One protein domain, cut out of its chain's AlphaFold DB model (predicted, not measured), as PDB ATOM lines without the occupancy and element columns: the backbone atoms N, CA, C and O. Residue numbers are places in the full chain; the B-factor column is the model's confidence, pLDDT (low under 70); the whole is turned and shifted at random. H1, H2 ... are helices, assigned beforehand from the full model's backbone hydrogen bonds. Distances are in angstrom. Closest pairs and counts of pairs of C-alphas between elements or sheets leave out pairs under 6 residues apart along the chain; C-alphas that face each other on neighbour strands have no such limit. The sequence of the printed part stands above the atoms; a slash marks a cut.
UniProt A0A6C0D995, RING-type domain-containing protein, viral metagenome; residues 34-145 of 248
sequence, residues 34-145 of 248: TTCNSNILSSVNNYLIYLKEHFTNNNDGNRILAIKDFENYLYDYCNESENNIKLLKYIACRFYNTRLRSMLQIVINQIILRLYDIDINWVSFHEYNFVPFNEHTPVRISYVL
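What this domain is: This is residues 34 to 145 of the 248 residues of the protein "RING-type domain-containing protein" of viral metagenome (UniProt A0A6C0D995). Helices H1, H2 and H3 make a triangle, and H4 packs on H2 and H3 near the middle. Short H5 and H6 follow, and residues 125 to 130 between them stick out. The 112 printed residues have six named helices and no named strand: all helix, compact, radius of gyration of the C-alphas 13.9 A, spans 42 by 34 by 25 A.

How they stand to each other: H1, residues 39 to 58, touches H2, residues 63 to 80, in a hairpin at a steep tilt of 43 degrees, with residues 51 to 58 alone; closest C-alphas Phe 55 and Ala 66, 5.0 A. H3, residues 82 to 95, touches H2 only at the corner (Cys 78 and Ile 85, 5.0 A). H4, residues 104 to 115, touches H3 (Ala 92 and Val 107, 6.1 A). H6, residues 141 to 145, touches H2 (Lys 68 and Ser 142, 5.1 A). H5, residues 120 to 124, touches no helix. In these six helices every O i to N i+4 pair is within hydrogen-bond range.

Where its parts are: H1 begins at C-alpha 39 (123.053, -2.389, 111.369), 28.5 A long; H2 is 26.0 A. H6 ends at C-alpha 145 (110.462, -31.353, 122.727).

The domain as a whole: The printed part has no cut. The link H5 to H6 is long; pLDDT is under 70 at residues 122 to 137.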
ATOM      1  N   THR A  34     131.857 -12.817 112.753       97.00
ATOM      2  CA  THR A  34     131.567 -12.934 114.191       97.00
ATOM      3  C   THR A  34     131.763 -11.615 114.936       97.00
ATOM      4  O   THR A  34     131.214 -11.443 116.019       97.00
ATOM      5  N   THR A  35     132.476 -10.653 114.343       97.31
ATOM      6  CA  THR A  35     132.680  -9.299 114.885       97.31
ATOM      7  C   THR A  35     132.094  -8.204 113.987       97.31
ATOM      8  O   THR A  35     132.416  -7.030 114.156       97.31
ATOM      9  N   CYS A  36     131.251  -8.559 113.010       97.62
ATOM     10  CA  CYS A  36     130.622  -7.590 112.115       97.62
ATOM     11  C   CYS A  36     129.601  -6.730 112.871       97.62
ATOM     12  O   CYS A  36     128.748  -7.258 113.585       97.62
ATOM     13  N   ASN A  37     129.680  -5.411 112.682       97.12
ATOM     14  CA  ASN A  37     128.786  -4.426 113.299       97.12
ATOM     15  C   ASN A  37     127.792  -3.830 112.290       97.12
ATOM     16  O   ASN A  37     127.519  -2.634 112.282       97.12
ATOM     17  N   SER A  38     127.304  -4.654 111.365       98.12
ATOM     18  CA  SER A  38     126.279  -4.224 110.417       98.12
ATOM     19  C   SER A  38     124.962  -3.926 111.141       98.12
ATOM     20  O   SER A  38     124.435  -4.785 111.856       98.12
ATOM     21  N   ASN A  39     124.387  -2.749 110.880       98.12
ATOM     22  CA  ASN A  39     123.053  -2.389 111.369       98.12
ATOM     23  C   ASN A  39     121.987  -3.371 110.873       98.12
ATOM     24  O   ASN A  39     121.077  -3.699 111.622       98.12
ATOM     25  N   ILE A  40     122.131  -3.911 109.657       98.12
ATOM     26  CA  ILE A  40     121.188  -4.890 109.098       98.12
ATOM     27  C   ILE A  40     121.163  -6.157 109.959       98.12
ATOM     28  O   ILE A  40     120.090  -6.626 110.325       98.12
ATOM     29  N   LEU A  41     122.336  -6.688 110.332       98.06
ATOM     30  CA  LEU A  41     122.415  -7.896 111.164       98.06
ATOM     31  C   LEU A  41     121.779  -7.662 112.539       98.06
ATOM     32  O   LEU A  41     121.041  -8.513 113.026       98.06
ATOM     33  N   SER A  42     122.035  -6.496 113.135       98.06
ATOM     34  CA  SER A  42     121.480  -6.123 114.439       98.06
ATOM     35  C   SER A  42     119.962  -5.940 114.389       98.06
ATOM     36  O   SER A  42     119.256  -6.470 115.243       98.06
ATOM     37  N   SER A  43     119.440  -5.260 113.364       98.31
ATOM     38  CA  SER A  43     117.998  -5.051 113.189       98.31
ATOM     39  C   SER A  43     117.245  -6.366 113.021       98.31
ATOM     40  O   SER A  43     116.225  -6.569 113.675       98.31
ATOM     41  N   VAL A  44     117.755  -7.287 112.197       98.12
ATOM     42  CA  VAL A  44     117.094  -8.586 112.012       98.12
ATOM     43  C   VAL A  44     117.201  -9.434 113.280       98.12
ATOM     44  O   VAL A  44     116.231 -10.084 113.654       98.12
ATOM     45  N   ASN A  45     118.324  -9.387 114.005       98.38
ATOM     46  CA  ASN A  45     118.434 -10.072 115.293       98.38
ATOM     47  C   ASN A  45     117.409  -9.558 116.319       98.38
ATOM     48  O   ASN A  45     116.741 -10.355 116.973       98.38
ATOM     49  N   ASN A  46     117.239  -8.238 116.422       98.31
ATOM     50  CA  ASN A  46     116.226  -7.637 117.294       98.31
ATOM     51  C   ASN A  46     114.805  -8.038 116.875       98.31
ATOM     52  O   ASN A  46     113.955  -8.279 117.730       98.31
ATOM     53  N   TYR A  47     114.560  -8.170 115.570       98.50
ATOM     54  CA  TYR A  47     113.286  -8.664 115.058       98.50
ATOM     55  C   TYR A  47     113.026 -10.131 115.439       98.50
ATOM     56  O   TYR A  47     111.913 -10.464 115.836       98.50
ATOM     57  N   LEU A  48     114.045 -11.001 115.417       98.31
ATOM     58  CA  LEU A  48     113.914 -12.384 115.900       98.31
ATOM     59  C   LEU A  48     113.577 -12.450 117.397       98.31
ATOM     60  O   LEU A  48     112.740 -13.260 117.795       98.31
ATOM     61  N   ILE A  49     114.187 -11.586 118.215       98.31
ATOM     62  CA  ILE A  49     113.873 -11.471 119.649       98.31
ATOM     63  C   ILE A  49     112.410 -11.051 119.836       98.31
ATOM     64  O   ILE A  49     111.679 -11.695 120.586       98.31
ATOM     65  N   TYR A  50     111.965 -10.019 119.111       98.06
ATOM     66  CA  TYR A  50     110.569  -9.576 119.125       98.06
ATOM     67  C   TYR A  50     109.600 -10.705 118.739       98.06
ATOM     68  O   TYR A  50     108.612 -10.938 119.433       98.06
ATOM     69  N   LEU A  51     109.898 -11.443 117.664       98.06
ATOM     70  CA  LEU A  51     109.063 -12.556 117.217       98.06
ATOM     71  C   LEU A  51     108.970 -13.669 118.265       98.06
ATOM     72  O   LEU A  51     107.881 -14.190 118.486       98.06
ATOM     73  N   LYS A  52     110.073 -14.012 118.937       97.25
ATOM     74  CA  LYS A  52     110.071 -15.001 120.027       97.25
ATOM     75  C   LYS A  52     109.106 -14.606 121.154       97.25
ATOM     76  O   LYS A  52     108.323 -15.445 121.601       97.25
ATOM     77  N   GLU A  53     109.103 -13.341 121.573       97.50
ATOM     78  CA  GLU A  53     108.140 -12.842 122.570       97.50
ATOM     79  C   GLU A  53     106.698 -12.891 122.039       97.50
ATOM     80  O   GLU A  53     105.791 -13.359 122.725       97.50
ATOM     81  N   HIS A  54     106.484 -12.503 120.779       97.12
ATOM     82  CA  HIS A  54     105.170 -12.564 120.133       97.12
ATOM     83  C   HIS A  54     104.596 -13.994 120.079       97.12
ATOM     84  O   HIS A  54     103.446 -14.206 120.461       97.12
ATOM     85  N   PHE A  55     105.386 -14.999 119.678       97.25
ATOM     86  CA  PHE A  55     104.940 -16.403 119.671       97.25
ATOM     87  C   PHE A  55     104.697 -16.965 121.074       97.25
ATOM     88  O   PHE A  55     103.815 -17.808 121.240       97.25
ATOM     89  N   THR A  56     105.449 -16.498 122.075       95.56
ATOM     90  CA  THR A  56     105.244 -16.881 123.482       95.56
ATOM     91  C   THR A  56     103.903 -16.361 123.999       95.56
ATOM     92  O   THR A  56     103.148 -17.120 124.611       95.56
ATOM     93  N   ASN A  57     103.573 -15.105 123.691       96.06
ATOM     94  CA  ASN A  57     102.310 -14.484 124.091       96.06
ATOM     95  C   ASN A  57     101.101 -15.111 123.385       96.06
ATOM     96  O   ASN A  57     100.101 -15.394 124.034       96.06
ATOM     97  N   ASN A  58     101.202 -15.390 122.082       96.00
ATOM     98  CA  ASN A  58     100.095 -15.972 121.309       96.00
ATOM     99  C   ASN A  58      99.734 -17.405 121.716       96.00
ATOM    100  O   ASN A  58      98.656 -17.881 121.378       96.00
ATOM    101  N   ASN A  59     100.643 -18.098 122.400       94.62
ATOM    102  CA  ASN A  59     100.440 -19.460 122.875       94.62
ATOM    103  C   ASN A  59     100.121 -19.510 124.379       94.62
ATOM    104  O   ASN A  59     100.345 -20.544 125.006       94.62
ATOM    105  N   ASP A  60      99.658 -18.403 124.973       93.62
ATOM    106  CA  ASP A  60      99.309 -18.295 126.399       93.62
ATOM    107  C   ASP A  60     100.435 -18.785 127.334       93.62
ATOM    108  O   ASP A  60     100.204 -19.417 128.366       93.62
ATOM    109  N   GLY A  61     101.694 -18.555 126.945       88.44
ATOM    110  CA  GLY A  61     102.864 -19.027 127.689       88.44
ATOM    111  C   GLY A  61     103.202 -20.514 127.504       88.44
ATOM    112  O   GLY A  61     104.174 -20.988 128.099       88.44
ATOM    113  N   ASN A  62     102.481 -21.262 126.658       91.19
ATOM    114  CA  ASN A  62     102.865 -22.620 126.269       91.19
ATOM    115  C   ASN A  62     104.154 -22.588 125.435       91.19
ATOM    116  O   ASN A  62     104.153 -22.493 124.205       91.19
ATOM    117  N   ARG A  63     105.280 -22.701 126.142       92.06
ATOM    118  CA  ARG A  63     106.635 -22.603 125.590       92.06
ATOM    119  C   ARG A  63     106.901 -23.596 124.457       92.06
ATOM    120  O   ARG A  63     107.616 -23.252 123.523       92.06
ATOM    121  N   ILE A  64     106.343 -24.809 124.508       89.38
ATOM    122  CA  ILE A  64     106.594 -25.839 123.483       89.38
ATOM    123  C   ILE A  64     105.900 -25.474 122.169       89.38
ATOM    124  O   ILE A  64     106.526 -25.557 121.109       89.38
ATOM    125  N   LEU A  65     104.640 -25.037 122.234       89.75
ATOM    126  CA  LEU A  65     103.916 -24.568 121.050       89.75
ATOM    127  C   LEU A  65     104.568 -23.307 120.473       89.75
ATOM    128  O   LEU A  65     104.848 -23.272 119.277       89.75
ATOM    129  N   ALA A  66     104.951 -22.353 121.326       94.56
ATOM    130  CA  ALA A  66     105.672 -21.152 120.906       94.56
ATOM    131  C   ALA A  66     106.982 -21.475 120.162       94.56
ATOM    132  O   ALA A  66     107.253 -20.912 119.100       94.56
ATOM    133  N   ILE A  67     107.777 -22.426 120.673       94.69
ATOM    134  CA  ILE A  67     109.002 -22.893 120.005       94.69
ATOM    135  C   ILE A  67     108.682 -23.531 118.651       94.69
ATOM    136  O   ILE A  67     109.388 -23.273 117.676       94.69
ATOM    137  N   LYS A  68     107.641 -24.367 118.576       93.56
ATOM    138  CA  LYS A  68     107.235 -25.038 117.334       93.56
ATOM    139  C   LYS A  68     106.806 -24.033 116.265       93.56
ATOM    140  O   LYS A  68     107.255 -24.149 115.124       93.56
ATOM    141  N   ASP A  69     105.991 -23.051 116.631       95.44
ATOM    142  CA  ASP A  69     105.510 -22.023 115.707       95.44
ATOM    143  C   ASP A  69     106.646 -21.106 115.246       95.44
ATOM    144  O   ASP A  69     106.775 -20.832 114.052       95.44
ATOM    145  N   PHE A  70     107.538 -20.714 116.160       97.75
ATOM    146  CA  PHE A  70     108.730 -19.940 115.816       97.75
ATOM    147  C   PHE A  70     109.693 -20.725 114.910       97.75
ATOM    148  O   PHE A  70     110.237 -20.167 113.957       97.75
ATOM    149  N   GLU A  71     109.887 -22.027 115.152       97.19
ATOM    150  CA  GLU A  71     110.683 -22.885 114.268       97.19
ATOM    151  C   GLU A  71     110.063 -22.969 112.865       97.19
ATOM    152  O   GLU A  71     110.790 -22.833 111.882       97.19
ATOM    153  N   ASN A  72     108.741 -23.152 112.761       95.56
ATOM    154  CA  ASN A  72     108.029 -23.154 111.476       95.56
ATOM    155  C   ASN A  72     108.213 -21.826 110.734       95.56
ATOM    156  O   ASN A  72     108.606 -21.837 109.571       95.56
ATOM    157  N   TYR A  73     108.046 -20.697 111.427       98.06
ATOM    158  CA  TYR A  73     108.265 -19.371 110.852       98.06
ATOM    159  C   TYR A  73     109.670 -19.213 110.250       98.06
ATOM    160  O   TYR A  73     109.815 -18.703 109.140       98.06
ATOM    161  N   LEU A  74     110.719 -19.663 110.950       97.75
ATOM    162  CA  LEU A  74     112.093 -19.578 110.438       97.75
ATOM    163  C   LEU A  74     112.298 -20.416 109.169       97.75
ATOM    164  O   LEU A  74     113.048 -20.003 108.279       97.75
ATOM    165  N   TYR A  75     111.644 -21.576 109.086       97.19
ATOM    166  CA  TYR A  75     111.650 -22.400 107.881       97.19
ATOM    167  C   TYR A  75     110.929 -21.727 106.723       97.19
ATOM    168  O   TYR A  75     111.496 -21.653 105.634       97.19
ATOM    169  N   ASP A  76     109.737 -21.193 106.965       96.81
ATOM    170  CA  ASP A  76     108.949 -20.502 105.947       96.81
ATOM    171  C   ASP A  76     109.707 -19.281 105.413       96.81
ATOM    172  O   ASP A  76     109.906 -19.161 104.205       96.81
ATOM    173  N   TYR A  77     110.279 -18.467 106.308       97.81
ATOM    174  CA  TYR A  77     111.149 -17.343 105.950       97.81
ATOM    175  C   TYR A  77     112.328 -17.770 105.060       97.81
ATOM    176  O   TYR A  77     112.661 -17.102 104.079       97.81
ATOM    177  N   CYS A  78     112.975 -18.895 105.369       97.56
ATOM    178  CA  CYS A  78     114.085 -19.409 104.566       97.56
ATOM    179  C   CYS A  78     113.642 -19.989 103.218       97.56
ATOM    180  O   CYS A  78     114.417 -19.940 102.262       97.56
ATOM    181  N   ASN A  79     112.425 -20.522 103.131       96.50
ATOM    182  CA  ASN A  79     111.870 -21.077 101.899       96.50
ATOM    183  C   ASN A  79     111.504 -19.989 100.876       96.50
ATOM    184  O   ASN A  79     111.480 -20.273  99.682       96.50
ATOM    185  N   GLU A  80     111.275 -18.747 101.312       98.00
ATOM    186  CA  GLU A  80     110.970 -17.626 100.413       98.00
ATOM    187  C   GLU A  80     112.132 -17.262  99.472       98.00
ATOM    188  O   GLU A  80     111.898 -16.880  98.325       98.00
ATOM    189  N   SER A  81     113.395 -17.340  99.927       98.06
ATOM    190  CA  SER A  81     114.554 -17.039  99.072       98.06
ATOM    191  C   SER A  81     115.902 -17.542  99.612       98.06
ATOM    192  O   SER A  81     116.148 -17.595 100.817       98.06
ATOM    193  N   GLU A  82     116.864 -17.787  98.715       97.69
ATOM    194  CA  GLU A  82     118.251 -18.119  99.094       97.69
ATOM    195  C   GLU A  82     118.940 -16.977  99.869       97.69
ATOM    196  O   GLU A  82     119.809 -17.208 100.716       97.69
ATOM    197  N   ASN A  83     118.543 -15.727  99.612       97.94
ATOM    198  CA  ASN A  83     119.053 -14.568 100.340       97.94
ATOM    199  C   ASN A  83     118.629 -14.599 101.812       97.94
ATOM    200  O   ASN A  83     119.455 -14.290 102.672       97.94
ATOM    201  N   ASN A  84     117.406 -15.049 102.111       98.25
ATOM    202  CA  ASN A  84     116.932 -15.234 103.483       98.25
ATOM    203  C   ASN A  84     117.752 -16.312 104.206       98.25
ATOM    204  O   ASN A  84     118.201 -16.087 105.331       98.25
ATOM    205  N   ILE A  85     118.067 -17.427 103.532       97.75
ATOM    206  CA  ILE A  85     118.958 -18.470 104.075       97.75
ATOM    207  C   ILE A  85     120.337 -17.883 104.409       97.75
ATOM    208  O   ILE A  85     120.863 -18.103 105.505       97.75
ATOM    209  N   LYS A  86     120.944 -17.134 103.478       97.81
ATOM    210  CA  LYS A  86     122.257 -16.498 103.687       97.81
ATOM    211  C   LYS A  86     122.218 -15.513 104.852       97.81
ATOM    212  O   LYS A  86     123.086 -15.572 105.722       97.81
ATOM    213  N   LEU A  87     121.204 -14.651 104.897       98.38
ATOM    214  CA  LEU A  87     121.023 -13.664 105.957       98.38
ATOM    215  C   LEU A  87     120.873 -14.333 107.326       98.38
ATOM    216  O   LEU A  87     121.599 -13.971 108.256       98.38
ATOM    217  N   LEU A  88     120.033 -15.366 107.434       98.31
ATOM    218  CA  LEU A  88     119.863 -16.115 108.677       98.31
ATOM    219  C   LEU A  88     121.175 -16.778 109.122       98.31
ATOM    220  O   LEU A  88     121.531 -16.718 110.298       98.31
ATOM    221  N   LYS A  89     121.955 -17.336 108.186       97.94
ATOM    222  CA  LYS A  89     123.284 -17.896 108.479       97.94
ATOM    223  C   LYS A  89     124.280 -16.847 108.980       97.94
ATOM    224  O   LYS A  89     125.057 -17.138 109.891       97.94
ATOM    225  N   TYR A  90     124.270 -15.639 108.420       98.44
ATOM    226  CA  TYR A  90     125.121 -14.539 108.886       98.44
ATOM    227  C   TYR A  90     124.749 -14.086 110.301       98.44
ATOM    228  O   TYR A  90     125.638 -13.911 111.136       98.44
ATOM    229  N   ILE A  91     123.451 -13.975 110.591       98.31
ATOM    230  CA  ILE A  91     122.921 -13.667 111.928       98.31
ATOM    231  C   ILE A  91     123.335 -14.749 112.927       98.31
ATOM    232  O   ILE A  91     123.911 -14.446 113.972       98.31
ATOM    233  N   ALA A  92     123.122 -16.017 112.572       97.38
ATOM    234  CA  ALA A  92     123.500 -17.169 113.381       97.38
ATOM    235  C   ALA A  92     124.999 -17.191 113.707       97.38
ATOM    236  O   ALA A  92     125.395 -17.427 114.849       97.38
ATOM    237  N   CYS A  93     125.843 -16.890 112.721       97.31
ATOM    238  CA  CYS A  93     127.286 -16.853 112.919       97.31
ATOM    239  C   CYS A  93     127.704 -15.696 113.841       97.31
ATOM    240  O   CYS A  93     128.598 -15.859 114.671       97.31
ATOM    241  N   ARG A  94     127.036 -14.539 113.734       97.38
ATOM    242  CA  ARG A  94     127.341 -13.343 114.530       97.38
ATOM    243  C   ARG A  94     126.892 -13.440 115.989       97.38
ATOM    244  O   ARG A  94     127.651 -13.026 116.867       97.38
ATOM    245  N   PHE A  95     125.674 -13.918 116.232       97.56
ATOM    246  CA  PHE A  95     125.013 -13.825 117.542       97.56
ATOM    247  C   PHE A  95     124.826 -15.178 118.238       97.56
ATOM    248  O   PHE A  95     124.683 -15.220 119.454       97.56
ATOM    249  N   TYR A  96     124.875 -16.285 117.492       96.19
ATOM    250  CA  TYR A  96     124.478 -17.612 117.979       96.19
ATOM    251  C   TYR A  96     125.592 -18.663 117.861       96.19
ATOM    252  O   TYR A  96     125.344 -19.858 118.001       96.19
ATOM    253  N   ASN A  97     126.835 -18.222 117.629       93.69
ATOM    254  CA  ASN A  97     128.040 -19.058 117.580       93.69
ATOM    255  C   ASN A  97     127.950 -20.248 116.598       93.69
ATOM    256  O   ASN A  97     128.437 -21.346 116.875       93.69
ATOM    257  N   THR A  98     127.323 -20.043 115.437       93.94
ATOM    258  CA  THR A  98     127.266 -21.059 114.375       93.94
ATOM    259  C   THR A  98     128.365 -20.862 113.331       93.94
ATOM    260  O   THR A  98     129.021 -19.819 113.257       93.94
ATOM    261  N   ARG A  99     128.586 -21.878 112.487       93.94
ATOM    262  CA  ARG A  99     129.490 -21.774 111.333       93.94
ATOM    263  C   ARG A  99     128.682 -21.430 110.084       93.94
ATOM    264  O   ARG A  99     127.616 -21.987 109.858       93.94
ATOM    265  N   LEU A 100     129.247 -20.612 109.196       93.50
ATOM    266  CA  LEU A 100     128.580 -20.224 107.943       93.50
ATOM    267  C   LEU A 100     128.226 -21.429 107.041       93.50
ATOM    268  O   LEU A 100     127.212 -21.432 106.346       93.50
ATOM    269  N   ARG A 101     129.055 -22.478 107.081       92.88
ATOM    270  CA  ARG A 101     128.851 -23.724 106.326       92.88
ATOM    271  C   ARG A 101     127.857 -24.697 106.969       92.88
ATOM    272  O   ARG A 101     127.569 -25.721 106.363       92.88
ATOM    273  N   SER A 102     127.363 -24.411 108.175       90.44
ATOM    274  CA  SER A 102     126.416 -25.292 108.859       90.44
ATOM    275  C   SER A 102     125.136 -25.474 108.038       90.44
ATOM    276  O   SER A 102     124.707 -24.580 107.296       90.44
ATOM    277  N   MET A 103     124.524 -26.650 108.179       93.12
ATOM    278  CA  MET A 103     123.201 -26.931 107.623       93.12
ATOM    279  C   MET A 103     122.162 -25.956 108.190       93.12
ATOM    280  O   MET A 103     122.291 -25.501 109.329       93.12
ATOM    281  N   LEU A 104     121.122 -25.657 107.406       94.19
ATOM    282  CA  LEU A 104     120.063 -24.731 107.816       94.19
ATOM    283  C   LEU A 104     119.384 -25.175 109.124       94.19
ATOM    284  O   LEU A 104     119.194 -24.352 110.012       94.19
ATOM    285  N   GLN A 105     119.129 -26.475 109.294       93.31
ATOM    286  CA  GLN A 105     118.564 -27.010 110.537       93.31
ATOM    287  C   GLN A 105     119.424 -26.687 111.763       93.31
ATOM    288  O   GLN A 105     118.896 -26.272 112.789       93.31
ATOM    289  N   ILE A 106     120.747 -26.845 111.668       88.75
ATOM    290  CA  ILE A 106     121.666 -26.548 112.781       88.75
ATOM    291  C   ILE A 106     121.615 -25.059 113.119       88.75
ATOM    292  O   ILE A 106     121.625 -24.682 114.287       88.75
ATOM    293  N   VAL A 107     121.544 -24.216 112.089       94.75
ATOM    294  CA  VAL A 107     121.428 -22.764 112.225       94.75
ATOM    295  C   VAL A 107     120.144 -22.387 112.964       94.75
ATOM    296  O   VAL A 107     120.214 -21.656 113.948       94.75
ATOM    297  N   ILE A 108     119.002 -22.936 112.546       96.19
ATOM    298  CA  ILE A 108     117.699 -22.696 113.177       96.19
ATOM    299  C   ILE A 108     117.684 -23.215 114.622       96.19
ATOM    300  O   ILE A 108     117.330 -22.468 115.532       96.19
ATOM    301  N   ASN A 109     118.150 -24.444 114.863       92.69
ATOM    302  CA  ASN A 109     118.194 -25.019 116.209       92.69
ATOM    303  C   ASN A 109     119.040 -24.169 117.165       92.69
ATOM    304  O   ASN A 109     118.629 -23.943 118.298       92.69
ATOM    305  N   GLN A 110     120.196 -23.661 116.725       92.31
ATOM    306  CA  GLN A 110     121.055 -22.821 117.568       92.31
ATOM    307  C   GLN A 110     120.426 -21.463 117.891       92.31
ATOM    308  O   GLN A 110     120.566 -20.986 119.017       92.31
ATOM    309  N   ILE A 111     119.698 -20.864 116.945       96.44
ATOM    310  CA  ILE A 111     118.915 -19.651 117.214       96.44
ATOM    311  C   ILE A 111     117.867 -19.940 118.295       96.44
ATOM    312  O   ILE A 111     117.789 -19.206 119.278       96.44
ATOM    313  N   ILE A 112     117.110 -21.033 118.162       96.06
ATOM    314  CA  ILE A 112     116.054 -21.399 119.119       96.06
ATOM    315  C   ILE A 112     116.632 -21.689 120.504       96.06
ATOM    316  O   ILE A 112     116.153 -21.120 121.482       96.06
ATOM    317  N   LEU A 113     117.670 -22.529 120.591       92.25
ATOM    318  CA  LEU A 113     118.308 -22.893 121.860       92.25
ATOM    319  C   LEU A 113     118.733 -21.653 122.653       92.25
ATOM    320  O   LEU A 113     118.547 -21.601 123.865       92.25
ATOM    321  N   ARG A 114     119.278 -20.647 121.963       95.12
ATOM    322  CA  ARG A 114     119.760 -19.408 122.580       95.12
ATOM    323  C   ARG A 114     118.650 -18.414 122.890       95.12
ATOM    324  O   ARG A 114     118.686 -17.823 123.954       95.12
ATOM    325  N   LEU A 115     117.683 -18.215 121.995       96.19
ATOM    326  CA  LEU A 115     116.597 -17.251 122.229       96.19
ATOM    327  C   LEU A 115     115.620 -17.705 123.313       96.19
ATOM    328  O   LEU A 115     115.019 -16.870 123.988       96.19
ATOM    329  N   TYR A 116     115.435 -19.015 123.450       95.25
ATOM    330  CA  TYR A 116     114.553 -19.597 124.453       95.25
ATOM    331  C   TYR A 116     115.291 -20.069 125.703       95.25
ATOM    332  O   TYR A 116     114.630 -20.672 126.537       95.25
ATOM    333  N   ASP A 117     116.604 -19.853 125.845       94.25
ATOM    334  CA  ASP A 117     117.398 -20.333 126.989       94.25
ATOM    335  C   ASP A 117     117.152 -21.824 127.296       94.25
ATOM    336  O   ASP A 117     116.800 -22.229 128.408       94.25
ATOM    337  N   ILE A 118     117.247 -22.661 126.262       89.12
ATOM    338  CA  ILE A 118     117.117 -24.114 126.397       89.12
ATOM    339  C   ILE A 118     118.507 -24.675 126.679       89.12
ATOM    340  O   ILE A 118     119.409 -24.572 125.845       89.12
ATOM    341  N   ASP A 119     118.674 -25.293 127.847       83.69
ATOM    342  CA  ASP A 119     119.915 -25.981 128.177       83.69
ATOM    343  C   ASP A 119     120.095 -27.197 127.255       83.69
ATOM    344  O   ASP A 119     119.258 -28.098 127.200       83.69
ATOM    345  N   ILE A 120     121.209 -27.233 126.525       75.94
ATOM    346  CA  ILE A 120     121.544 -28.356 125.646       75.94
ATOM    347  C   ILE A 120     121.744 -29.654 126.436       75.94
ATOM    348  O   ILE A 120     121.477 -30.737 125.911       75.94
ATOM    349  N   ASN A 121     122.163 -29.553 127.702       71.69
ATOM    350  CA  ASN A 121     122.255 -30.695 128.603       71.69
ATOM    351  C   ASN A 121     120.859 -31.275 128.840       71.69
ATOM    352  O   ASN A 121     120.661 -32.476 128.731       71.69
ATOM    353  N   TRP A 122     119.853 -30.424 129.036       66.56
ATOM    354  CA  TRP A 122     118.475 -30.880 129.211       66.56
ATOM    355  C   TRP A 122     117.958 -31.661 127.994       66.56
ATOM    356  O   TRP A 122     117.290 -32.680 128.141       66.56
ATOM    357  N   VAL A 123     118.344 -31.248 126.784       64.50
ATOM    358  CA  VAL A 123     117.969 -31.960 125.551       64.50
ATOM    359  C   VAL A 123     118.753 -33.267 125.357       64.50
ATOM    360  O   VAL A 123     118.286 -34.161 124.656       64.50
ATOM    361  N   SER A 124     119.932 -33.403 125.969       57.56
ATOM    362  CA  SER A 124     120.826 -34.557 125.785       57.56
ATOM    363  C   SER A 124     120.774 -35.604 126.906       57.56
ATOM    364  O   SER A 124     121.226 -36.725 126.681       57.56
ATOM    365  N   PHE A 125     120.212 -35.281 128.077       50.41
ATOM    366  CA  PHE A 125     120.203 -36.154 129.263       50.41
ATOM    367  C   PHE A 125     118.963 -37.045 129.434       50.41
ATOM    368  O   PHE A 125     118.956 -37.885 130.332       50.41
ATOM    369  N   HIS A 126     117.924 -36.932 128.603       50.94
ATOM    370  CA  HIS A 126     116.824 -37.899 128.665       50.94
ATOM    371  C   HIS A 126     117.265 -39.236 128.044       50.94
ATOM    372  O   HIS A 126     117.535 -39.318 126.850       50.94
ATOM    373  N   GLU A 127     117.347 -40.263 128.896       44.94
ATOM    374  CA  GLU A 127     118.037 -41.569 128.788       44.94
ATOM    375  C   GLU A 127     117.746 -42.452 127.556       44.94
ATOM    376  O   GLU A 127     118.290 -43.550 127.443       44.94
ATOM    377  N   TYR A 128     116.954 -41.996 126.587       43.03
ATOM    378  CA  TYR A 128     116.637 -42.752 125.380       43.03
ATOM    379  C   TYR A 128     117.046 -41.966 124.133       43.03
ATOM    380  O   TYR A 128     116.303 -41.138 123.616       43.03
ATOM    381  N   ASN A 129     118.236 -42.310 123.635       44.62
ATOM    382  CA  ASN A 129     118.886 -41.816 122.421       44.62
ATOM    383  C   ASN A 129     119.354 -40.360 122.501       44.62
ATOM    384  O   ASN A 129     118.640 -39.425 122.149       44.62
ATOM    385  N   PHE A 130     120.630 -40.198 122.858       47.06
ATOM    386  CA  PHE A 130     121.407 -39.007 122.534       47.06
ATOM    387  C   PHE A 130     121.239 -38.751 121.030       47.06
ATOM    388  O   PHE A 130     121.813 -39.469 120.212       47.06
ATOM    389  N   VAL A 131     120.408 -37.784 120.645       53.00
ATOM    390  CA  VAL A 131     120.383 -37.287 119.271       53.00
ATOM    391  C   VAL A 131     121.361 -36.126 119.261       53.00
ATOM    392  O   VAL A 131     120.987 -35.008 119.625       53.00
ATOM    393  N   PRO A 132     122.639 -36.350 118.911       53.09
ATOM    394  CA  PRO A 132     123.525 -35.227 118.706       53.09
ATOM    395  C   PRO A 132     122.901 -34.374 117.598       53.09
ATOM    396  O   PRO A 132     122.648 -34.867 116.497       53.09
ATOM    397  N   PHE A 133     122.668 -33.087 117.868       57.28
ATOM    398  CA  PHE A 133     122.414 -32.097 116.818       57.28
ATOM    399  C   PHE A 133     123.711 -31.884 116.028       57.28
ATOM    400  O   PHE A 133     124.344 -30.828 116.083       57.28
ATOM    401  N   ASN A 134     124.167 -32.937 115.363       61.25
ATOM    402  CA  ASN A 134     125.337 -32.950 114.516       61.25
ATOM    403  C   ASN A 134     124.904 -32.891 113.048       61.25
ATOM    404  O   ASN A 134     123.724 -32.956 112.705       61.25
ATOM    405  N   GLU A 135     125.887 -32.748 112.168       59.72
ATOM    406  CA  GLU A 135     125.676 -32.647 110.721       59.72
ATOM    407  C   GLU A 135     125.085 -33.930 110.099       59.72
ATOM    408  O   GLU A 135     124.691 -33.902 108.937       59.72
ATOM    409  N   HIS A 136     124.993 -35.037 110.845       57.97
ATOM    410  CA  HIS A 136     124.560 -36.344 110.340       57.97
ATOM    411  C   HIS A 136     123.111 -36.704 110.699       57.97
ATOM    412  O   HIS A 136     122.503 -37.502 109.991       57.97
ATOM    413  N   THR A 137     122.531 -36.099 111.740       63.47
ATOM    414  CA  THR A 137     121.124 -36.298 112.133       63.47
ATOM    415  C   THR A 137     120.453 -34.963 112.474       63.47
ATOM    416  O   THR A 137     120.254 -34.646 113.650       63.47
ATOM    417  N   PRO A 138     120.106 -34.143 111.462       71.00
ATOM    418  CA  PRO A 138     119.436 -32.866 111.675       71.00
ATOM    419  C   PRO A 138     117.979 -33.099 112.106       71.00
ATOM    420  O   PRO A 138     117.073 -33.152 111.280       71.00
ATOM    421  N   VAL A 139     117.746 -33.246 113.410       81.44
ATOM    422  CA  VAL A 139     116.394 -33.333 113.979       81.44
ATOM    423  C   VAL A 139     115.903 -31.938 114.362       81.44
ATOM    424  O   VAL A 139     116.653 -31.119 114.903       81.44
ATOM    425  N   ARG A 140     114.631 -31.660 114.068       85.56
ATOM    426  CA  ARG A 140     113.943 -30.438 114.495       85.56
ATOM    427  C   ARG A 140     113.789 -30.403 116.005       85.56
ATOM    428  O   ARG A 140     113.360 -31.387 116.606       85.56
ATOM    429  N   ILE A 141     114.097 -29.263 116.620       84.12
ATOM    430  CA  ILE A 141     114.035 -29.146 118.081       84.12
ATOM    431  C   ILE A 141     112.608 -29.348 118.595       84.12
ATOM    432  O   ILE A 141     112.413 -30.009 119.612       84.12
ATOM    433  N   SER A 142     111.599 -28.892 117.846       81.19
ATOM    434  CA  SER A 142     110.198 -29.117 118.210       81.19
ATOM    435  C   SER A 142     109.823 -30.602 118.254       81.19
ATOM    436  O   SER A 142     108.998 -30.992 119.075       81.19
ATOM    437  N   TYR A 143     110.436 -31.457 117.427       85.12
ATOM    438  CA  TYR A 143     110.185 -32.902 117.467       85.12
ATOM    439  C   TYR A 143     110.764 -33.539 118.728       85.12
ATOM    440  O   TYR A 143     110.089 -34.353 119.355       85.12
ATOM    441  N   VAL A 144     111.959 -33.112 119.148       83.38
ATOM    442  CA  VAL A 144     112.568 -33.580 120.402       83.38
ATOM    443  C   VAL A 144     111.722 -33.151 121.604       83.38
ATOM    444  O   VAL A 144     111.385 -33.978 122.448       83.38
ATOM    445  N   LEU A 145     111.295 -31.884 121.641       82.81
ATOM    446  CA  LEU A 145     110.462 -31.353 122.727       82.81
ATOM    447  C   LEU A 145     109.098 -32.050 122.822       82.81
ATOM    448  O   LEU A 145     108.656 -32.377 123.921       82.81
TER     449      LEU A 145